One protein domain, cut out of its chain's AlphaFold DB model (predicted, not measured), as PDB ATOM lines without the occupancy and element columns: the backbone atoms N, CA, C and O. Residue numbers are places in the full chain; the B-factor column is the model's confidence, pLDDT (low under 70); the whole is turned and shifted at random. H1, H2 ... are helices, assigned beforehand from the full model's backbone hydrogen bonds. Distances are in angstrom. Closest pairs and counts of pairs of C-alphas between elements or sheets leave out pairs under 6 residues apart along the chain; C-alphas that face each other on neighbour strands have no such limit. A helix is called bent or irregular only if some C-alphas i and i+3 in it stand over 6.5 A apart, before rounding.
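AT A GLANCE: This is residues 5 to 140 of the 478 residues of the protein "HD Cas3-type domain-containing protein" of Candidatus Frankia datiscae (UniProt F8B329). The longest helix, H7, packs aslant on H4, one half of a helical hairpin, H3 and H4, that makes the core of this domain. H6 lies beyond H3, on the side away from H4, and its later part sticks out with residues 104 to 110; the short H1 and the irregular H2 sit together at one end, and the small H5 borders H3. The class is all helix: 136 residues are printed, with seven named helices, H1 to H7 in chain order, and no named strand. The whole is compact, with a radius of gyration of the C-alphas of 15.1 A, and spans 42 by 38 by 29 A.

IN THESE COORDINATES: Find C-alpha 121 at (-58.606, 4.130, -12.931); from there H7, residues 121 to 138, runs 25.9 A to C-alpha 138 at (-50.029, -14.044, -29.339). H4 is residues 59 to 68, 13.9 A long, and H3 is residues 34 to 48, 21.2 A. H6, residues 94 to 110, runs 24.0 A. H5 is residues 79 to 83, 6.5 A. Look for H1 at residues 9 to 12, 5.2 A, beginning at C-alpha 9 at (-36.090, 4.952, -34.711); H2 follows at residues 16 to 25, 15.3 A. H2 is irregular, with C-alphas 17 and 20 7.2 A apart; H3 is irregular only just, with C-alphas 40 and 43 6.6 A apart.

HOW THE PARTS SIT: Start at H7: it touches H4, closest at the C-alphas of Met 66 and Cys 128, 5.7 A, at a steep tilt of 42 degrees, the same way. H4 and H3 form a hairpin and touch, closest at the C-alphas of Gly 43 and Phe 61, 4.3 A, at a shallow tilt of 18 degrees, opposite ways. With residues 40 to 44 alone H3 only just touches H5, with 3 pairs of C-alphas within 8 A; the closest are those of Leu 40 and Glu 81, 6.8 A. H3 and H6 are close but not clearly touching, closest at the C-alphas of Ala 45 and Gln 100, 7.9 A. With residues 94 to 95 alone H6 only just touches H2, with 3 such pairs, only at their ends; the C-alphas of Tyr 25 and Ala 94 are closest, 5.0 A. H1 only just touches H2, also with 3 pairs, closest at the C-alphas of Gln 12 and Ser 18, 6.0 A. H7 and H3 are apart. Every O i to N i+4 pair is within hydrogen-bond range in H4, H5, H6 and H7, against 4 of 6 in H2 and 9 of 11 in H3; H1 is too short for such a pair.

THE WHOLE: The two C-alphas farthest apart are those of Ala 16 and Gln 117, 43.1 A. The printed part has no cut; the link from H1 to H2 is tight, and the other links are short. Look for low confidence, pLDDT under 70, at residues 54, 72 and 81 to 86.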
ATOM      1  N   GLY A   5     -45.800   2.349 -30.331       92.56
ATOM      2  CA  GLY A   5     -44.531   3.005 -29.998       92.56
ATOM      3  C   GLY A   5     -43.284   2.293 -30.527       92.56
ATOM      4  O   GLY A   5     -42.197   2.868 -30.481       92.56
ATOM      5  N   LYS A   6     -43.414   1.068 -31.057       94.69
ATOM      6  CA  LYS A   6     -42.341   0.378 -31.789       94.69
ATOM      7  C   LYS A   6     -42.053   1.041 -33.143       94.69
ATOM      8  O   LYS A   6     -40.996   0.804 -33.725       94.69
ATOM      9  N   ILE A   7     -42.948   1.908 -33.631       94.06
ATOM     10  CA  ILE A   7     -42.742   2.769 -34.808       94.06
ATOM     11  C   ILE A   7     -41.939   4.009 -34.376       94.06
ATOM     12  O   ILE A   7     -42.426   5.143 -34.358       94.06
ATOM     13  N   THR A   8     -40.707   3.757 -33.942       92.25
ATOM     14  CA  THR A   8     -39.714   4.750 -33.525       92.25
ATOM     15  C   THR A   8     -38.327   4.296 -33.963       92.25
ATOM     16  O   THR A   8     -38.041   3.097 -34.018       92.25
ATOM     17  N   ALA A   9     -37.440   5.254 -34.243       90.94
ATOM     18  CA  ALA A   9     -36.090   4.952 -34.711       90.94
ATOM     19  C   ALA A   9     -35.305   4.085 -33.712       90.94
ATOM     20  O   ALA A   9     -34.672   3.119 -34.125       90.94
ATOM     21  N   SER A  10     -35.398   4.379 -32.407       90.44
ATOM     22  CA  SER A  10     -34.690   3.647 -31.344       90.44
ATOM     23  C   SER A  10     -35.120   2.187 -31.207       90.44
ATOM     24  O   SER A  10     -34.320   1.344 -30.800       90.44
ATOM     25  N   PHE A  11     -36.378   1.868 -31.523       91.62
ATOM     26  CA  PHE A  11     -36.846   0.486 -31.525       91.62
ATOM     27  C   PHE A  11     -36.429  -0.233 -32.810       91.62
ATOM     28  O   PHE A  11     -35.848  -1.315 -32.754       91.62
ATOM     29  N   GLN A  12     -36.666   0.386 -33.969       91.94
ATOM     30  CA  GLN A  12     -36.341  -0.219 -35.263       91.94
ATOM     31  C   GLN A  12     -34.833  -0.443 -35.441       91.94
ATOM     32  O   GLN A  12     -34.433  -1.438 -36.040       91.94
ATOM     33  N   SER A  13     -33.977   0.402 -34.855       89.19
ATOM     34  CA  SER A  13     -32.514   0.269 -34.941       89.19
ATOM     35  C   SER A  13     -31.943  -0.960 -34.229       89.19
ATOM     36  O   SER A  13     -30.758  -1.242 -34.375       89.19
ATOM     37  N   GLN A  14     -32.748  -1.696 -33.456       88.50
ATOM     38  CA  GLN A  14     -32.307  -2.926 -32.787       88.50
ATOM     39  C   GLN A  14     -32.041  -4.074 -33.773       88.50
ATOM     40  O   GLN A  14     -31.361  -5.039 -33.429       88.50
ATOM     41  N   ARG A  15     -32.560  -3.985 -35.005       88.06
ATOM     42  CA  ARG A  15     -32.299  -4.945 -36.080       88.06
ATOM     43  C   ARG A  15     -31.486  -4.273 -37.181       88.06
ATOM     44  O   ARG A  15     -31.905  -3.268 -37.744       88.06
ATOM     45  N   ALA A  16     -30.355  -4.879 -37.545       81.81
ATOM     46  CA  ALA A  16     -29.485  -4.367 -38.608       81.81
ATOM     47  C   ALA A  16     -30.208  -4.228 -39.964       81.81
ATOM     48  O   ALA A  16     -29.912  -3.323 -40.739       81.81
ATOM     49  N   GLN A  17     -31.195  -5.090 -40.224       81.19
ATOM     50  CA  GLN A  17     -31.989  -5.098 -41.457       81.19
ATOM     51  C   GLN A  17     -32.897  -3.864 -41.610       81.19
ATOM     52  O   GLN A  17     -33.256  -3.511 -42.729       81.19
ATOM     53  N   SER A  18     -33.210  -3.152 -40.522       82.12
ATOM     54  CA  SER A  18     -34.064  -1.955 -40.549       82.12
ATOM     55  C   SER A  18     -33.310  -0.671 -40.927       82.12
ATOM     56  O   SER A  18     -33.897   0.412 -40.936       82.12
ATOM     57  N   ALA A  19     -32.008  -0.756 -41.233       77.00
ATOM     58  CA  ALA A  19     -31.172   0.406 -41.541       77.00
ATOM     59  C   ALA A  19     -31.694   1.222 -42.739       77.00
ATOM     60  O   ALA A  19     -31.653   2.453 -42.699       77.00
ATOM     61  N   HIS A  20     -32.224   0.549 -43.766       75.06
ATOM     62  CA  HIS A  20     -32.822   1.200 -44.935       75.06
ATOM     63  C   HIS A  20     -34.090   1.980 -44.567       75.06
ATOM     64  O   HIS A  20     -34.183   3.167 -44.871       75.06
ATOM     65  N   THR A  21     -35.004   1.368 -43.807       74.75
ATOM     66  CA  THR A  21     -36.227   2.023 -43.314       74.75
ATOM     67  C   THR A  21     -35.912   3.267 -42.480       74.75
ATOM     68  O   THR A  21     -36.537   4.307 -42.649       74.75
ATOM     69  N   ILE A  22     -34.903   3.202 -41.604       80.00
ATOM     70  CA  ILE A  22     -34.496   4.346 -40.771       80.00
ATOM     71  C   ILE A  22     -33.908   5.481 -41.619       80.00
ATOM     72  O   ILE A  22     -34.099   6.653 -41.293       80.00
ATOM     73  N   ALA A  23     -33.181   5.155 -42.690       81.38
ATOM     74  CA  ALA A  23     -32.629   6.156 -43.595       81.38
ATOM     75  C   ALA A  23     -33.738   6.910 -44.349       81.38
ATOM     76  O   ALA A  23     -33.676   8.134 -44.430       81.38
ATOM     77  N   GLU A  24     -34.761   6.198 -44.826       85.25
ATOM     78  CA  GLU A  24     -35.919   6.784 -45.514       85.25
ATOM     79  C   GLU A  24     -36.797   7.619 -44.578       85.25
ATOM     80  O   GLU A  24     -37.241   8.705 -44.941       85.25
ATOM     81  N   TYR A  25     -37.015   7.145 -43.348       87.81
ATOM     82  CA  TYR A  25     -37.909   7.805 -42.392       87.81
ATOM     83  C   TYR A  25     -37.258   9.000 -41.680       87.81
ATOM     84  O   TYR A  25     -37.925   9.767 -40.981       87.81
ATOM     85  N   GLY A  26     -35.947   9.164 -41.854       84.56
ATOM     86  CA  GLY A  26     -35.148  10.188 -41.205       84.56
ATOM     87  C   GLY A  26     -34.572   9.722 -39.868       84.56
ATOM     88  O   GLY A  26     -35.229   9.076 -39.044       84.56
ATOM     89  N   ARG A  27     -33.307  10.090 -39.635       81.44
ATOM     90  CA  ARG A  27     -32.609   9.802 -38.380       81.44
ATOM     91  C   ARG A  27     -33.173  10.650 -37.246       81.44
ATOM     92  O   ARG A  27     -33.400  11.847 -37.401       81.44
ATOM     93  N   VAL A  28     -33.315  10.026 -36.084       85.44
ATOM     94  CA  VAL A  28     -33.756  10.672 -34.849       85.44
ATOM     95  C   VAL A  28     -32.631  10.589 -33.827       85.44
ATOM     96  O   VAL A  28     -32.040   9.528 -33.639       85.44
ATOM     97  N   ASN A  29     -32.340  11.709 -33.166       79.56
ATOM     98  CA  ASN A  29     -31.397  11.748 -32.052       79.56
ATOM     99  C   ASN A  29     -32.138  11.476 -30.739       79.56
ATOM    100  O   ASN A  29     -33.160  12.101 -30.460       79.56
ATOM    101  N   GLY A  30     -31.585  10.583 -29.919       83.75
ATOM    102  CA  GLY A  30     -32.166  10.177 -28.639       83.75
ATOM    103  C   GLY A  30     -32.783   8.781 -28.684       83.75
ATOM    104  O   GLY A  30     -32.879   8.147 -29.732       83.75
ATOM    105  N   SER A  31     -33.166   8.282 -27.512       87.50
ATOM    106  CA  SER A  31     -33.784   6.969 -27.361       87.50
ATOM    107  C   SER A  31     -34.991   7.074 -26.451       87.50
ATOM    108  O   SER A  31     -34.949   7.726 -25.407       87.50
ATOM    109  N   ILE A  32     -36.068   6.410 -26.852       89.62
ATOM    110  CA  ILE A  32     -37.282   6.274 -26.066       89.62
ATOM    111  C   ILE A  32     -37.679   4.801 -26.036       89.62
ATOM    112  O   ILE A  32     -37.564   4.085 -27.034       89.62
ATOM    113  N   ARG A  33     -38.128   4.335 -24.868       89.12
ATOM    114  CA  ARG A  33     -38.739   3.010 -24.752       89.12
ATOM    115  C   ARG A  33     -40.097   3.020 -25.455       89.12
ATOM    116  O   ARG A  33     -40.814   4.018 -25.387       89.12
ATOM    117  N   HIS A  34     -40.462   1.931 -26.126       90.44
ATOM    118  CA  HIS A  34     -41.679   1.897 -26.945       90.44
ATOM    119  C   HIS A  34     -42.953   2.076 -26.103       90.44
ATOM    120  O   HIS A  34     -43.881   2.757 -26.532       90.44
ATOM    121  N   ASP A  35     -42.966   1.539 -24.883       89.19
ATOM    122  CA  ASP A  35     -44.026   1.702 -23.884       89.19
ATOM    123  C   ASP A  35     -44.235   3.181 -23.494       89.19
ATOM    124  O   ASP A  35     -45.358   3.694 -23.510       89.19
ATOM    125  N   HIS A  36     -43.145   3.915 -23.271       89.50
ATOM    126  CA  HIS A  36     -43.182   5.357 -23.036       89.50
ATOM    127  C   HIS A  36     -43.593   6.151 -24.284       89.50
ATOM    128  O   HIS A  36     -44.326   7.134 -24.181       89.50
ATOM    129  N   ALA A  37     -43.161   5.729 -25.474       91.38
ATOM    130  CA  ALA A  37     -43.543   6.385 -26.721       91.38
ATOM    131  C   ALA A  37     -45.068   6.379 -26.920       91.38
ATOM    132  O   ALA A  37     -45.642   7.392 -27.319       91.38
ATOM    133  N   ILE A  38     -45.742   5.283 -26.557       91.56
ATOM    134  CA  ILE A  38     -47.212   5.178 -26.596       91.56
ATOM    135  C   ILE A  38     -47.858   6.142 -25.615       91.56
ATOM    136  O   ILE A  38     -48.793   6.852 -25.988       91.56
ATOM    137  N   HIS A  39     -47.350   6.177 -24.381       88.81
ATOM    138  CA  HIS A  39     -47.849   7.071 -23.341       88.81
ATOM    139  C   HIS A  39     -47.893   8.531 -23.817       88.81
ATOM    140  O   HIS A  39     -48.883   9.225 -23.587       88.81
ATOM    141  N   LEU A  40     -46.851   8.966 -24.530       88.88
ATOM    142  CA  LEU A  40     -46.710  10.339 -25.010       88.88
ATOM    143  C   LEU A  40     -47.494  10.606 -26.300       88.88
ATOM    144  O   LEU A  40     -48.123  11.654 -26.436       88.88
ATOM    145  N   TRP A  41     -47.466   9.671 -27.250       91.44
ATOM    146  CA  TRP A  41     -48.014   9.890 -28.588       91.44
ATOM    147  C   TRP A  41     -49.527   9.652 -28.677       91.44
ATOM    148  O   TRP A  41     -50.246  10.396 -29.350       91.44
ATOM    149  N   LEU A  42     -50.036   8.623 -27.991       91.62
ATOM    150  CA  LEU A  42     -51.391   8.133 -28.229       91.62
ATOM    151  C   LEU A  42     -52.472   9.071 -27.680       91.62
ATOM    152  O   LEU A  42     -53.523   9.210 -28.295       91.62
ATOM    153  N   GLY A  43     -52.228   9.748 -26.556       89.88
ATOM    154  CA  GLY A  43     -53.197  10.681 -25.966       89.88
ATOM    155  C   GLY A  43     -53.595  11.809 -26.933       89.88
ATOM    156  O   GLY A  43     -54.783  11.954 -27.236       89.88
ATOM    157  N   PRO A  44     -52.624  12.570 -27.476       88.88
ATOM    158  CA  PRO A  44     -52.867  13.571 -28.514       88.88
ATOM    159  C   PRO A  44     -53.496  12.996 -29.789       88.88
ATOM    160  O   PRO A  44     -54.386  13.625 -30.360       88.88
ATOM    161  N   ALA A  45     -53.077  11.803 -30.226       91.25
ATOM    162  CA  ALA A  45     -53.652  11.152 -31.404       91.25
ATOM    163  C   ALA A  45     -55.142  10.817 -31.198       91.25
ATOM    164  O   ALA A  45     -55.977  11.179 -32.023       91.25
ATOM    165  N   LEU A  46     -55.504  10.229 -30.054       92.06
ATOM    166  CA  LEU A  46     -56.897   9.941 -29.697       92.06
ATOM    167  C   LEU A  46     -57.731  11.220 -29.551       92.06
ATOM    168  O   LEU A  46     -58.899  11.237 -29.931       92.06
ATOM    169  N   ALA A  47     -57.150  12.316 -29.054       90.06
ATOM    170  CA  ALA A  47     -57.857  13.593 -28.962       90.06
ATOM    171  C   ALA A  47     -58.306  14.116 -30.342       90.06
ATOM    172  O   ALA A  47     -59.422  14.623 -30.465       90.06
ATOM    173  N   ARG A  48     -57.493  13.929 -31.395       89.81
ATOM    174  CA  ARG A  48     -57.874  14.267 -32.785       89.81
ATOM    175  C   ARG A  48     -59.007  13.389 -33.318       89.81
ATOM    176  O   ARG A  48     -59.759  13.825 -34.178       89.81
ATOM    177  N   LEU A  49     -59.161  12.187 -32.765       90.88
ATOM    178  CA  LEU A  49     -60.240  11.248 -33.080       90.88
ATOM    179  C   LEU A  49     -61.507  11.465 -32.232       90.88
ATOM    180  O   LEU A  49     -62.392  10.613 -32.217       90.88
ATOM    181  N   GLY A  50     -61.598  12.584 -31.507       90.19
ATOM    182  CA  GLY A  50     -62.785  12.954 -30.734       90.19
ATOM    183  C   GLY A  50     -62.814  12.424 -29.299       90.19
ATOM    184  O   GLY A  50     -63.823  12.588 -28.615       90.19
ATOM    185  N   TYR A  51     -61.727  11.823 -28.801       91.44
ATOM    186  CA  TYR A  51     -61.634  11.486 -27.379       91.44
ATOM    187  C   TYR A  51     -61.509  12.774 -26.547       91.44
ATOM    188  O   TYR A  51     -60.689  13.637 -26.874       91.44
ATOM    189  N   PRO A  52     -62.253  12.922 -25.435       86.75
ATOM    190  CA  PRO A  52     -62.119  14.094 -24.577       86.75
ATOM    191  C   PRO A  52     -60.675  14.287 -24.071       86.75
ATOM    192  O   PRO A  52     -60.145  13.466 -23.320       86.75
ATOM    193  N   GLY A  53     -60.044  15.392 -24.488       70.88
ATOM    194  CA  GLY A  53     -58.609  15.655 -24.298       70.88
ATOM    195  C   GLY A  53     -58.266  16.939 -23.537       70.88
ATOM    196  O   GLY A  53     -57.126  17.382 -23.582       70.88
ATOM    197  N   ARG A  54     -59.226  17.568 -22.841       66.69
ATOM    198  CA  ARG A  54     -59.011  18.867 -22.160       66.69
ATOM    199  C   ARG A  54     -58.181  18.792 -20.867       66.69
ATOM    200  O   ARG A  54     -57.936  19.824 -20.256       66.69
ATOM    201  N   SER A  55     -57.801  17.596 -20.412       75.56
ATOM    202  CA  SER A  55     -56.974  17.403 -19.212       75.56
ATOM    203  C   SER A  55     -56.258  16.054 -19.232       75.56
ATOM    204  O   SER A  55     -56.724  15.115 -19.882       75.56
ATOM    205  N   ALA A  56     -55.210  15.919 -18.413       70.25
ATOM    206  CA  ALA A  56     -54.508  14.653 -18.168       70.25
ATOM    207  C   ALA A  56     -55.410  13.515 -17.704       70.25
ATOM    208  O   ALA A  56     -55.113  12.343 -17.906       70.25
ATOM    209  N   ARG A  57     -56.540  13.859 -17.089       76.12
ATOM    210  CA  ARG A  57     -57.502  12.895 -16.558       76.12
ATOM    211  C   ARG A  57     -58.506  12.423 -17.606       76.12
ATOM    212  O   ARG A  57     -59.313  11.546 -17.283       76.12
ATOM    213  N   GLY A  58     -58.468  12.999 -18.809       86.12
ATOM    214  CA  GLY A  58     -59.334  12.638 -19.923       86.12
ATOM    215  C   GLY A  58     -59.147  11.178 -20.359       86.12
ATOM    216  O   GLY A  58     -58.055  10.620 -20.212       86.12
ATOM    217  N   PRO A  59     -60.199  10.540 -20.896       89.69
ATOM    218  CA  PRO A  59     -60.175   9.139 -21.312       89.69
ATOM    219  C   PRO A  59     -59.073   8.836 -22.335       89.69
ATOM    220  O   PRO A  59     -58.423   7.805 -22.203       89.69
ATOM    221  N   GLY A  60     -58.788   9.734 -23.288       90.50
ATOM    222  CA  GLY A  60     -57.717   9.525 -24.277       90.50
ATOM    223  C   GLY A  60     -56.328   9.383 -23.640       90.50
ATOM    224  O   GLY A  60     -55.609   8.425 -23.911       90.50
ATOM    225  N   PHE A  61     -55.974  10.281 -22.716       89.50
ATOM    226  CA  PHE A  61     -54.700  10.217 -21.989       89.50
ATOM    227  C   PHE A  61     -54.640   9.045 -21.005       89.50
ATOM    228  O   PHE A  61     -53.586   8.438 -20.839       89.50
ATOM    229  N   ARG A  62     -55.772   8.669 -20.397       89.94
ATOM    230  CA  ARG A  62     -55.841   7.489 -19.526       89.94
ATOM    231  C   ARG A  62     -55.647   6.189 -20.304       89.94
ATOM    232  O   ARG A  62     -54.928   5.317 -19.835       89.94
ATOM    233  N   ILE A  63     -56.220   6.083 -21.504       91.81
ATOM    234  CA  ILE A  63     -55.985   4.961 -22.425       91.81
ATOM    235  C   ILE A  63     -54.516   4.926 -22.859       91.81
ATOM    236  O   ILE A  63     -53.915   3.856 -22.871       91.81
ATOM    237  N   ALA A  64     -53.907   6.078 -23.152       91.69
ATOM    238  CA  ALA A  64     -52.487   6.154 -23.488       91.69
ATOM    239  C   ALA A  64     -51.582   5.709 -22.329       91.69
ATOM    240  O   ALA A  64     -50.656   4.933 -22.536       91.69
ATOM    241  N   GLN A  65     -51.868   6.143 -21.097       90.31
ATOM    242  CA  GLN A  65     -51.159   5.690 -19.897       90.31
ATOM    243  C   GLN A  65     -51.344   4.192 -19.650       90.31
ATOM    244  O   GLN A  65     -50.369   3.503 -19.369       90.31
ATOM    245  N   MET A  66     -52.574   3.699 -19.780       91.62
ATOM    246  CA  MET A  66     -52.908   2.286 -19.652       91.62
ATOM    247  C   MET A  66     -52.106   1.439 -20.641       91.62
ATOM    248  O   MET A  66     -51.405   0.521 -20.232       91.62
ATOM    249  N   LEU A  67     -52.161   1.781 -21.931       93.00
ATOM    250  CA  LEU A  67     -51.436   1.060 -22.973       93.00
ATOM    251  C   LEU A  67     -49.925   1.235 -22.847       93.00
ATOM    252  O   LEU A  67     -49.206   0.285 -23.099       93.00
ATOM    253  N   GLY A  68     -49.425   2.386 -22.399       89.62
ATOM    254  CA  GLY A  68     -48.005   2.558 -22.072       89.62
ATOM    255  C   GLY A  68     -47.551   1.755 -20.848       89.62
ATOM    256  O   GLY A  68     -46.358   1.611 -20.625       89.62
ATOM    257  N   GLY A  69     -48.481   1.212 -20.058       86.12
ATOM    258  CA  GLY A  69     -48.200   0.396 -18.880       86.12
ATOM    259  C   GLY A  69     -48.131  -1.109 -19.126       86.12
ATOM    260  O   GLY A  69     -47.932  -1.849 -18.165       86.12
ATOM    261  N   HIS A  70     -48.282  -1.580 -20.368       84.69
ATOM    262  CA  HIS A  70     -48.407  -3.012 -20.680       84.69
ATOM    263  C   HIS A  70     -47.147  -3.852 -20.377       84.69
ATOM    264  O   HIS A  70     -47.230  -5.067 -20.276       84.69
ATOM    265  N   HIS A  71     -45.981  -3.240 -20.144       78.06
ATOM    266  CA  HIS A  71     -44.799  -3.952 -19.610       78.06
ATOM    267  C   HIS A  71     -44.765  -4.012 -18.079       78.06
ATOM    268  O   HIS A  71     -43.761  -4.385 -17.473       78.06
ATOM    269  N   GLY A  72     -45.868  -3.631 -17.437       68.50
ATOM    270  CA  GLY A  72     -45.996  -3.596 -15.993       68.50
ATOM    271  C   GLY A  72     -45.324  -2.381 -15.361       68.50
ATOM    272  O   GLY A  72     -44.819  -2.500 -14.262       68.50
ATOM    273  N   CYS A  73     -45.290  -1.214 -15.998       77.50
ATOM    274  CA  CYS A  73     -44.833   0.023 -15.352       77.50
ATOM    275  C   CYS A  73     -45.603   1.209 -15.930       77.50
ATOM    276  O   CYS A  73     -45.495   1.490 -17.118       77.50
ATOM    277  N   PHE A  74     -46.357   1.932 -15.101       85.12
ATOM    278  CA  PHE A  74     -47.098   3.108 -15.558       85.12
ATOM    279  C   PHE A  74     -46.252   4.377 -15.462       85.12
ATOM    280  O   PHE A  74     -45.633   4.658 -14.433       85.12
ATOM    281  N   TYR A  75     -46.296   5.188 -16.513       84.56
ATOM    282  CA  TYR A  75     -45.705   6.522 -16.511       84.56
ATOM    283  C   TYR A  75     -46.649   7.524 -15.834       84.56
ATOM    284  O   TYR A  75     -47.865   7.446 -16.029       84.56
ATOM    285  N   PRO A  76     -46.138   8.459 -15.014       81.94
ATOM    286  CA  PRO A  76     -46.971   9.490 -14.412       81.94
ATOM    287  C   PRO A  76     -47.494  10.432 -15.498       81.94
ATOM    288  O   PRO A  76     -46.714  10.955 -16.282       81.94
ATOM    289  N   LEU A  77     -48.800  10.698 -15.497       72.62
ATOM    290  CA  LEU A  77     -49.401  11.696 -16.378       72.62
ATOM    291  C   LEU A  77     -48.915  13.097 -15.991       72.62
ATOM    292  O   LEU A  77     -49.277  13.597 -14.921       72.62
ATOM    293  N   LYS A  78     -48.128  13.747 -16.853       75.69
ATOM    294  CA  LYS A  78     -47.683  15.125 -16.624       75.69
ATOM    295  C   LYS A  78     -48.413  16.102 -17.545       75.69
ATOM    296  O   LYS A  78     -48.474  15.935 -18.756       75.69
ATOM    297  N   GLU A  79     -48.927  17.188 -16.971       73.69
ATOM    298  CA  GLU A  79     -49.696  18.206 -17.707       73.69
ATOM    299  C   GLU A  79     -48.874  18.891 -18.820       73.69
ATOM    300  O   GLU A  79     -49.407  19.329 -19.840       73.69
ATOM    301  N   ASN A  80     -47.550  18.969 -18.659       71.81
ATOM    302  CA  ASN A  80     -46.659  19.522 -19.679       71.81
ATOM    303  C   ASN A  80     -46.581  18.651 -20.944       71.81
ATOM    304  O   ASN A  80     -46.406  19.206 -22.023       71.81
ATOM    305  N   GLU A  81     -46.755  17.333 -20.838       67.94
ATOM    306  CA  GLU A  81     -46.756  16.405 -21.981       67.94
ATOM    307  C   GLU A  81     -48.014  16.577 -22.843       67.94
ATOM    308  O   GLU A  81     -47.985  16.364 -24.049       67.94
ATOM    309  N   ILE A  82     -49.096  17.081 -22.248       68.00
ATOM    310  CA  ILE A  82     -50.352  17.415 -22.933       68.00
ATOM    311  C   ILE A  82     -50.231  18.744 -23.662       68.00
ATOM    312  O   ILE A  82     -50.656  18.883 -24.806       68.00
ATOM    313  N   ARG A  83     -49.632  19.734 -22.992       65.88
ATOM    314  CA  ARG A  83     -49.426  21.075 -23.551       65.88
ATOM    315  C   ARG A  83     -48.329  21.102 -24.615       65.88
ATOM    316  O   ARG A  83     -48.315  22.009 -25.441       65.88
ATOM    317  N   ARG A  84     -47.396  20.147 -24.574       66.75
ATOM    318  CA  ARG A  84     -46.268  20.014 -25.507       66.75
ATOM    319  C   ARG A  84     -46.084  18.544 -25.908       66.75
ATOM    320  O   ARG A  84     -45.150  17.902 -25.436       66.75
ATOM    321  N   PRO A  85     -46.942  18.019 -26.797       64.56
ATOM    322  CA  PRO A  85     -46.897  16.613 -27.204       64.56
ATOM    323  C   PRO A  85     -45.683  16.255 -28.083       64.56
ATOM    324  O   PRO A  85     -45.452  15.086 -28.372       64.56
ATOM    325  N   GLY A  86     -44.895  17.247 -28.515       66.69
ATOM    326  CA  GLY A  86     -43.708  17.039 -29.341       66.69
ATOM    327  C   GLY A  86     -42.511  16.555 -28.526       66.69
ATOM    328  O   GLY A  86     -41.967  17.296 -27.705       66.69
ATOM    329  N   ARG A  87     -42.072  15.326 -28.795       80.25
ATOM    330  CA  ARG A  87     -40.816  14.752 -28.301       80.25
ATOM    331  C   ARG A  87     -39.933  14.418 -29.499       80.25
ATOM    332  O   ARG A  87     -40.388  13.642 -30.341       80.25
ATOM    333  N   PRO A  88     -38.716  14.984 -29.610       85.19
ATOM    334  CA  PRO A  88     -37.814  14.687 -30.719       85.19
ATOM    335  C   PRO A  88     -37.598  13.185 -30.920       85.19
ATOM    336  O   PRO A  88     -37.554  12.728 -32.054       85.19
ATOM    337  N   GLU A  89     -37.566  12.417 -29.829       89.50
ATOM    338  CA  GLU A  89     -37.333  10.972 -29.808       89.50
ATOM    339  C   GLU A  89     -38.446  10.156 -30.489       89.50
ATOM    340  O   GLU A  89     -38.210   9.022 -30.901       89.50
ATOM    341  N   LEU A  90     -39.654  10.718 -30.640       89.00
ATOM    342  CA  LEU A  90     -40.728  10.089 -31.418       89.00
ATOM    343  C   LEU A  90     -40.467  10.183 -32.929       89.00
ATOM    344  O   LEU A  90     -41.044   9.417 -33.696       89.00
ATOM    345  N   GLY A  91     -39.614  11.103 -33.376       89.25
ATOM    346  CA  GLY A  91     -39.458  11.422 -34.790       89.25
ATOM    347  C   GLY A  91     -40.659  12.175 -35.372       89.25
ATOM    348  O   GLY A  91     -41.776  12.130 -34.851       89.25
ATOM    349  N   ALA A  92     -40.408  12.878 -36.473       88.62
ATOM    350  CA  ALA A  92     -41.388  13.656 -37.231       88.62
ATOM    351  C   ALA A  92     -41.464  13.159 -38.688       88.62
ATOM    352  O   ALA A  92     -40.740  12.235 -39.061       88.62
ATOM    353  N   GLY A  93     -42.330  13.769 -39.506       91.50
ATOM    354  CA  GLY A  93     -42.494  13.408 -40.920       91.50
ATOM    355  C   GLY A  93     -42.958  11.962 -41.077       91.50
ATOM    356  O   GLY A  93     -43.928  11.565 -40.432       91.50
ATOM    357  N   ALA A  94     -42.215  11.167 -41.847       93.56
ATOM    358  CA  ALA A  94     -42.512   9.761 -42.131       93.56
ATOM    359  C   ALA A  94     -42.786   8.912 -40.872       93.56
ATOM    360  O   ALA A  94     -43.671   8.060 -40.880       93.56
ATOM    361  N   TRP A  95     -42.095   9.171 -39.753       93.12
ATOM    362  CA  TRP A  95     -42.377   8.489 -38.483       93.12
ATOM    363  C   TRP A  95     -43.783   8.788 -37.944       93.12
ATOM    364  O   TRP A  95     -44.459   7.891 -37.441       93.12
ATOM    365  N   GLU A  96     -44.222  10.044 -38.031       93.19
ATOM    366  CA  GLU A  96     -45.565  10.449 -37.611       93.19
ATOM    367  C   GLU A  96     -46.623   9.930 -38.579       93.19
ATOM    368  O   GLU A  96     -47.618   9.359 -38.135       93.19
ATOM    369  N   GLU A  97     -46.379  10.070 -39.882       94.50
ATOM    370  CA  GLU A  97     -47.259   9.578 -40.944       94.50
ATOM    371  C   GLU A  97     -47.493   8.073 -40.805       94.50
ATOM    372  O   GLU A  97     -48.640   7.633 -40.782       94.50
ATOM    373  N   GLN A  98     -46.437   7.283 -40.584       94.12
ATOM    374  CA  GLN A  98     -46.563   5.837 -40.420       94.12
ATOM    375  C   GLN A  98     -47.330   5.447 -39.151       94.12
ATOM    376  O   GLN A  98     -48.104   4.484 -39.166       94.12
ATOM    377  N   ARG A  99     -47.152   6.174 -38.038       95.06
ATOM    378  CA  ARG A  99     -47.951   5.934 -36.825       95.06
ATOM    379  C   ARG A  99     -49.422   6.274 -37.044       95.06
ATOM    380  O   ARG A  99     -50.272   5.490 -36.626       95.06
ATOM    381  N   GLN A 100     -49.731   7.395 -37.698       95.31
ATOM    382  CA  GLN A 100     -51.114   7.759 -38.025       95.31
ATOM    383  C   GLN A 100     -51.742   6.733 -38.974       95.31
ATOM    384  O   GLN A 100     -52.800   6.197 -38.654       95.31
ATOM    385  N   ALA A 101     -51.045   6.351 -40.048       94.06
ATOM    386  CA  ALA A 101     -51.501   5.328 -40.987       94.06
ATOM    387  C   ALA A 101     -51.768   3.985 -40.285       94.06
ATOM    388  O   ALA A 101     -52.801   3.357 -40.497       94.06
ATOM    389  N   THR A 102     -50.883   3.562 -39.374       94.19
ATOM    390  CA  THR A 102     -51.084   2.330 -38.592       94.19
ATOM    391  C   THR A 102     -52.304   2.430 -37.670       94.19
ATOM    392  O   THR A 102     -53.074   1.478 -37.551       94.19
ATOM    393  N   LEU A 103     -52.505   3.576 -37.012       94.81
ATOM    394  CA  LEU A 103     -53.691   3.832 -36.189       94.81
ATOM    395  C   LEU A 103     -54.977   3.795 -37.031       94.81
ATOM    396  O   LEU A 103     -55.953   3.175 -36.612       94.81
ATOM    397  N   GLU A 104     -54.980   4.414 -38.210       93.88
ATOM    398  CA  GLU A 104     -56.116   4.415 -39.136       93.88
ATOM    399  C   GLU A 104     -56.450   3.011 -39.636       93.88
ATOM    400  O   GLU A 104     -57.608   2.604 -39.564       93.88
ATOM    401  N   VAL A 105     -55.441   2.234 -40.037       93.12
ATOM    402  CA  VAL A 105     -55.600   0.830 -40.443       93.12
ATOM    403  C   VAL A 105     -56.214  -0.004 -39.322       93.12
ATOM    404  O   VAL A 105     -57.199  -0.703 -39.548       93.12
ATOM    405  N   ILE A 106     -55.691   0.094 -38.093       93.19
ATOM    406  CA  ILE A 106     -56.250  -0.628 -36.940       93.19
ATOM    407  C   ILE A 106     -57.713  -0.217 -36.720       93.19
ATOM    408  O   ILE A 106     -58.568  -1.073 -36.514       93.19
ATOM    409  N   ARG A 107     -58.037   1.076 -36.797       93.44
ATOM    410  CA  ARG A 107     -59.426   1.536 -36.650       93.44
ATOM    411  C   ARG A 107     -60.337   1.065 -37.781       93.44
ATOM    412  O   ARG A 107     -61.498   0.798 -37.506       93.44
ATOM    413  N   GLY A 108     -59.831   0.956 -39.006       93.25
ATOM    414  CA  GLY A 108     -60.583   0.441 -40.150       93.25
ATOM    415  C   GLY A 108     -60.824  -1.069 -40.103       93.25
ATOM    416  O   GLY A 108     -61.786  -1.542 -40.694       93.25
ATOM    417  N   ILE A 109     -59.975  -1.830 -39.403       93.44
ATOM    418  CA  ILE A 109     -60.162  -3.277 -39.200       93.44
ATOM    419  C   ILE A 109     -61.134  -3.551 -38.050       93.44
ATOM    420  O   ILE A 109     -62.021  -4.384 -38.190       93.44
ATOM    421  N   PHE A 110     -60.951  -2.875 -36.912       92.19
ATOM    422  CA  PHE A 110     -61.699  -3.165 -35.683       92.19
ATOM    423  C   PHE A 110     -62.959  -2.316 -35.495       92.19
ATOM    424  O   PHE A 110     -63.706  -2.576 -34.555       92.19
ATOM    425  N   GLU A 111     -63.149  -1.278 -36.314       92.75
ATOM    426  CA  GLU A 111     -64.311  -0.376 -36.302       92.75
ATOM    427  C   GLU A 111     -64.778  -0.014 -34.877       92.75
ATOM    428  O   GLU A 111     -65.910  -0.301 -34.482       92.75
ATOM    429  N   PRO A 112     -63.894   0.579 -34.043       91.31
ATOM    430  CA  PRO A 112     -64.188   0.757 -32.631       91.31
ATOM    431  C   PRO A 112     -65.404   1.677 -32.431       91.31
ATOM    432  O   PRO A 112     -65.599   2.615 -33.214       91.31
ATOM    433  N   PRO A 113     -66.181   1.475 -31.349       90.38
ATOM    434  CA  PRO A 113     -67.338   2.309 -31.049       90.38
ATOM    435  C   PRO A 113     -66.936   3.765 -30.783       90.38
ATOM    436  O   PRO A 113     -65.755   4.115 -30.679       90.38
ATOM    437  N   ALA A 114     -67.942   4.630 -30.631       92.06
ATOM    438  CA  ALA A 114     -67.728   6.035 -30.304       92.06
ATOM    439  C   ALA A 114     -66.813   6.204 -29.066       92.06
ATOM    440  O   ALA A 114     -66.924   5.427 -28.111       92.06
ATOM    441  N   PRO A 115     -65.936   7.230 -29.046       92.44
ATOM    442  CA  PRO A 115     -65.017   7.452 -27.939       92.44
ATOM    443  C   PRO A 115     -65.719   7.477 -26.570       92.44
ATOM    444  O   PRO A 115     -66.693   8.221 -26.389       92.44
ATOM    445  N   PRO A 116     -65.220   6.720 -25.575       91.25
ATOM    446  CA  PRO A 116     -65.786   6.733 -24.239       91.25
ATOM    447  C   PRO A 116     -65.642   8.124 -23.622       91.25
ATOM    448  O   PRO A 116     -64.581   8.746 -23.667       91.25
ATOM    449  N   GLN A 117     -66.712   8.599 -22.985       89.94
ATOM    450  CA  GLN A 117     -66.720   9.902 -22.310       89.94
ATOM    451  C   GLN A 117     -65.975   9.872 -20.971       89.94
ATOM    452  O   GLN A 117     -65.541  10.905 -20.460       89.94
ATOM    453  N   ARG A 118     -65.834   8.682 -20.380       89.38
ATOM    454  CA  ARG A 118     -65.189   8.453 -19.088       89.38
ATOM    455  C   ARG A 118     -64.411   7.146 -19.127       89.38
ATOM    456  O   ARG A 118     -64.803   6.203 -19.798       89.38
ATOM    457  N   MET A 119     -63.334   7.101 -18.359       88.62
ATOM    458  CA  MET A 119     -62.544   5.904 -18.092       88.62
ATOM    459  C   MET A 119     -62.129   6.001 -16.627       88.62
ATOM    460  O   MET A 119     -61.506   6.999 -16.265       88.62
ATOM    461  N   SER A 120     -62.513   5.053 -15.768       88.31
ATOM    462  CA  SER A 120     -62.054   5.035 -14.370       88.31
ATOM    463  C   SER A 120     -60.619   4.501 -14.285       88.31
ATOM    464  O   SER A 120     -60.076   3.996 -15.266       88.31
ATOM    465  N   ILE A 121     -59.951   4.697 -13.143       85.38
ATOM    466  CA  ILE A 121     -58.606   4.130 -12.931       85.38
ATOM    467  C   ILE A 121     -58.713   2.607 -12.860       85.38
ATOM    468  O   ILE A 121     -57.942   1.921 -13.518       85.38
ATOM    469  N   ASP A 122     -59.721   2.101 -12.153       83.88
ATOM    470  CA  ASP A 122     -59.925   0.665 -11.951       83.88
ATOM    471  C   ASP A 122     -60.231  -0.054 -13.269       83.88
ATOM    472  O   ASP A 122     -59.622  -1.076 -13.576       83.88
ATOM    473  N   ALA A 123     -61.091   0.529 -14.114       85.81
ATOM    474  CA  ALA A 123     -61.365  -0.014 -15.443       85.81
ATOM    475  C   ALA A 123     -60.105  -0.012 -16.317       85.81
ATOM    476  O   ALA A 123     -59.813  -1.009 -16.972       85.81
ATOM    477  N   ALA A 124     -59.324   1.073 -16.297       88.00
ATOM    478  CA  ALA A 124     -58.062   1.133 -17.029       88.00
ATOM    479  C   ALA A 124     -57.060   0.082 -16.526       88.00
ATOM    480  O   ALA A 124     -56.406  -0.573 -17.327       88.00
ATOM    481  N   ALA A 125     -56.965  -0.123 -15.214       83.06
ATOM    482  CA  ALA A 125     -56.110  -1.144 -14.624       83.06
ATOM    483  C   ALA A 125     -56.521  -2.554 -15.094       83.06
ATOM    484  O   ALA A 125     -55.681  -3.292 -15.604       83.06
ATOM    485  N   ILE A 126     -57.810  -2.895 -15.020       82.69
ATOM    486  CA  ILE A 126     -58.332  -4.196 -15.473       82.69
ATOM    487  C   ILE A 126     -58.096  -4.395 -16.977       82.69
ATOM    488  O   ILE A 126     -57.587  -5.436 -17.390       82.69
ATOM    489  N   ILE A 127     -58.408  -3.390 -17.801       88.88
ATOM    490  CA  ILE A 127     -58.212  -3.459 -19.254       88.88
ATOM    491  C   ILE A 127     -56.721  -3.569 -19.600       88.88
ATOM    492  O   ILE A 127     -56.375  -4.291 -20.532       88.88
ATOM    493  N   CYS A 128     -55.824  -2.937 -18.837       87.56
ATOM    494  CA  CYS A 128     -54.382  -3.150 -18.981       87.56
ATOM    495  C   CYS A 128     -54.027  -4.630 -18.803       87.56
ATOM    496  O   CYS A 128     -53.339  -5.192 -19.649       87.56
ATOM    497  N   GLY A 129     -54.561  -5.288 -17.768       81.44
ATOM    498  CA  GLY A 129     -54.392  -6.728 -17.567       81.44
ATOM    499  C   GLY A 129     -54.856  -7.564 -18.767       81.44
ATOM    500  O   GLY A 129     -54.157  -8.487 -19.174       81.44
ATOM    501  N   ILE A 130     -55.982  -7.197 -19.391       89.06
ATOM    502  CA  ILE A 130     -56.487  -7.854 -20.610       89.06
ATOM    503  C   ILE A 130     -55.539  -7.632 -21.797       89.06
ATOM    504  O   ILE A 130     -55.264  -8.564 -22.546       89.06
ATOM    505  N   VAL A 131     -55.011  -6.418 -21.970       91.44
ATOM    506  CA  VAL A 131     -54.043  -6.105 -23.035       91.44
ATOM    507  C   VAL A 131     -52.752  -6.902 -22.855       91.44
ATOM    508  O   VAL A 131     -52.240  -7.447 -23.827       91.44
ATOM    509  N   ILE A 132     -52.253  -7.005 -21.622       85.94
ATOM    510  CA  ILE A 132     -51.073  -7.810 -21.280       85.94
ATOM    511  C   ILE A 132     -51.324  -9.285 -21.589       85.94
ATOM    512  O   ILE A 132     -50.482  -9.944 -22.191       85.94
ATOM    513  N   LEU A 133     -52.497  -9.800 -21.210       88.25
ATOM    514  CA  LEU A 133     -52.892 -11.168 -21.521       88.25
ATOM    515  C   LEU A 133     -52.920 -11.412 -23.033       88.25
ATOM    516  O   LEU A 133     -52.344 -12.390 -23.501       88.25
ATOM    517  N   ALA A 134     -53.548 -10.512 -23.792       91.88
ATOM    518  CA  ALA A 134     -53.607 -10.607 -25.244       91.88
ATOM    519  C   ALA A 134     -52.199 -10.627 -25.861       91.88
ATOM    520  O   ALA A 134     -51.915 -11.499 -26.677       91.88
ATOM    521  N   ASP A 135     -51.310  -9.732 -25.413       90.19
ATOM    522  CA  ASP A 135     -49.907  -9.675 -25.840       90.19
ATOM    523  C   ASP A 135     -49.173 -10.993 -25.552       90.19
ATOM    524  O   ASP A 135     -48.525 -11.551 -26.435       90.19
ATOM    525  N   TRP A 136     -49.331 -11.559 -24.352       89.50
ATOM    526  CA  TRP A 136     -48.695 -12.826 -23.979       89.50
ATOM    527  C   TRP A 136     -49.225 -14.032 -24.753       89.50
ATOM    528  O   TRP A 136     -48.450 -14.949 -25.030       89.50
ATOM    529  N   ILE A 137     -50.517 -14.057 -25.089       90.44
ATOM    530  CA  ILE A 137     -51.129 -15.169 -25.826       90.44
ATOM    531  C   ILE A 137     -50.600 -15.231 -27.256       90.44
ATOM    532  O   ILE A 137     -50.222 -16.312 -27.706       90.44
ATOM    533  N   VAL A 138     -50.509 -14.090 -27.946       92.12
ATOM    534  CA  VAL A 138     -50.029 -14.044 -29.339       92.12
ATOM    535  C   VAL A 138     -48.506 -13.915 -29.465       92.12
ATOM    536  O   VAL A 138     -47.988 -13.983 -30.574       92.12
ATOM    537  N   SER A 139     -47.777 -13.764 -28.353       90.19
ATOM    538  CA  SER A 139     -46.302 -13.732 -28.324       90.19
ATOM    539  C   SER A 139     -45.652 -15.103 -28.111       90.19
ATOM    540  O   SER A 139     -44.443 -15.188 -27.901       90.19
ATOM    541  N   GLN A 140     -46.431 -16.185 -28.126       90.06
ATOM    542  CA  GLN A 140     -45.887 -17.540 -28.045       90.06
ATOM    543  C   GLN A 140     -45.074 -17.852 -29.307       90.06
ATOM    544  O   GLN A 140     -45.556 -17.650 -30.419       90.06
TER     545      GLN A 140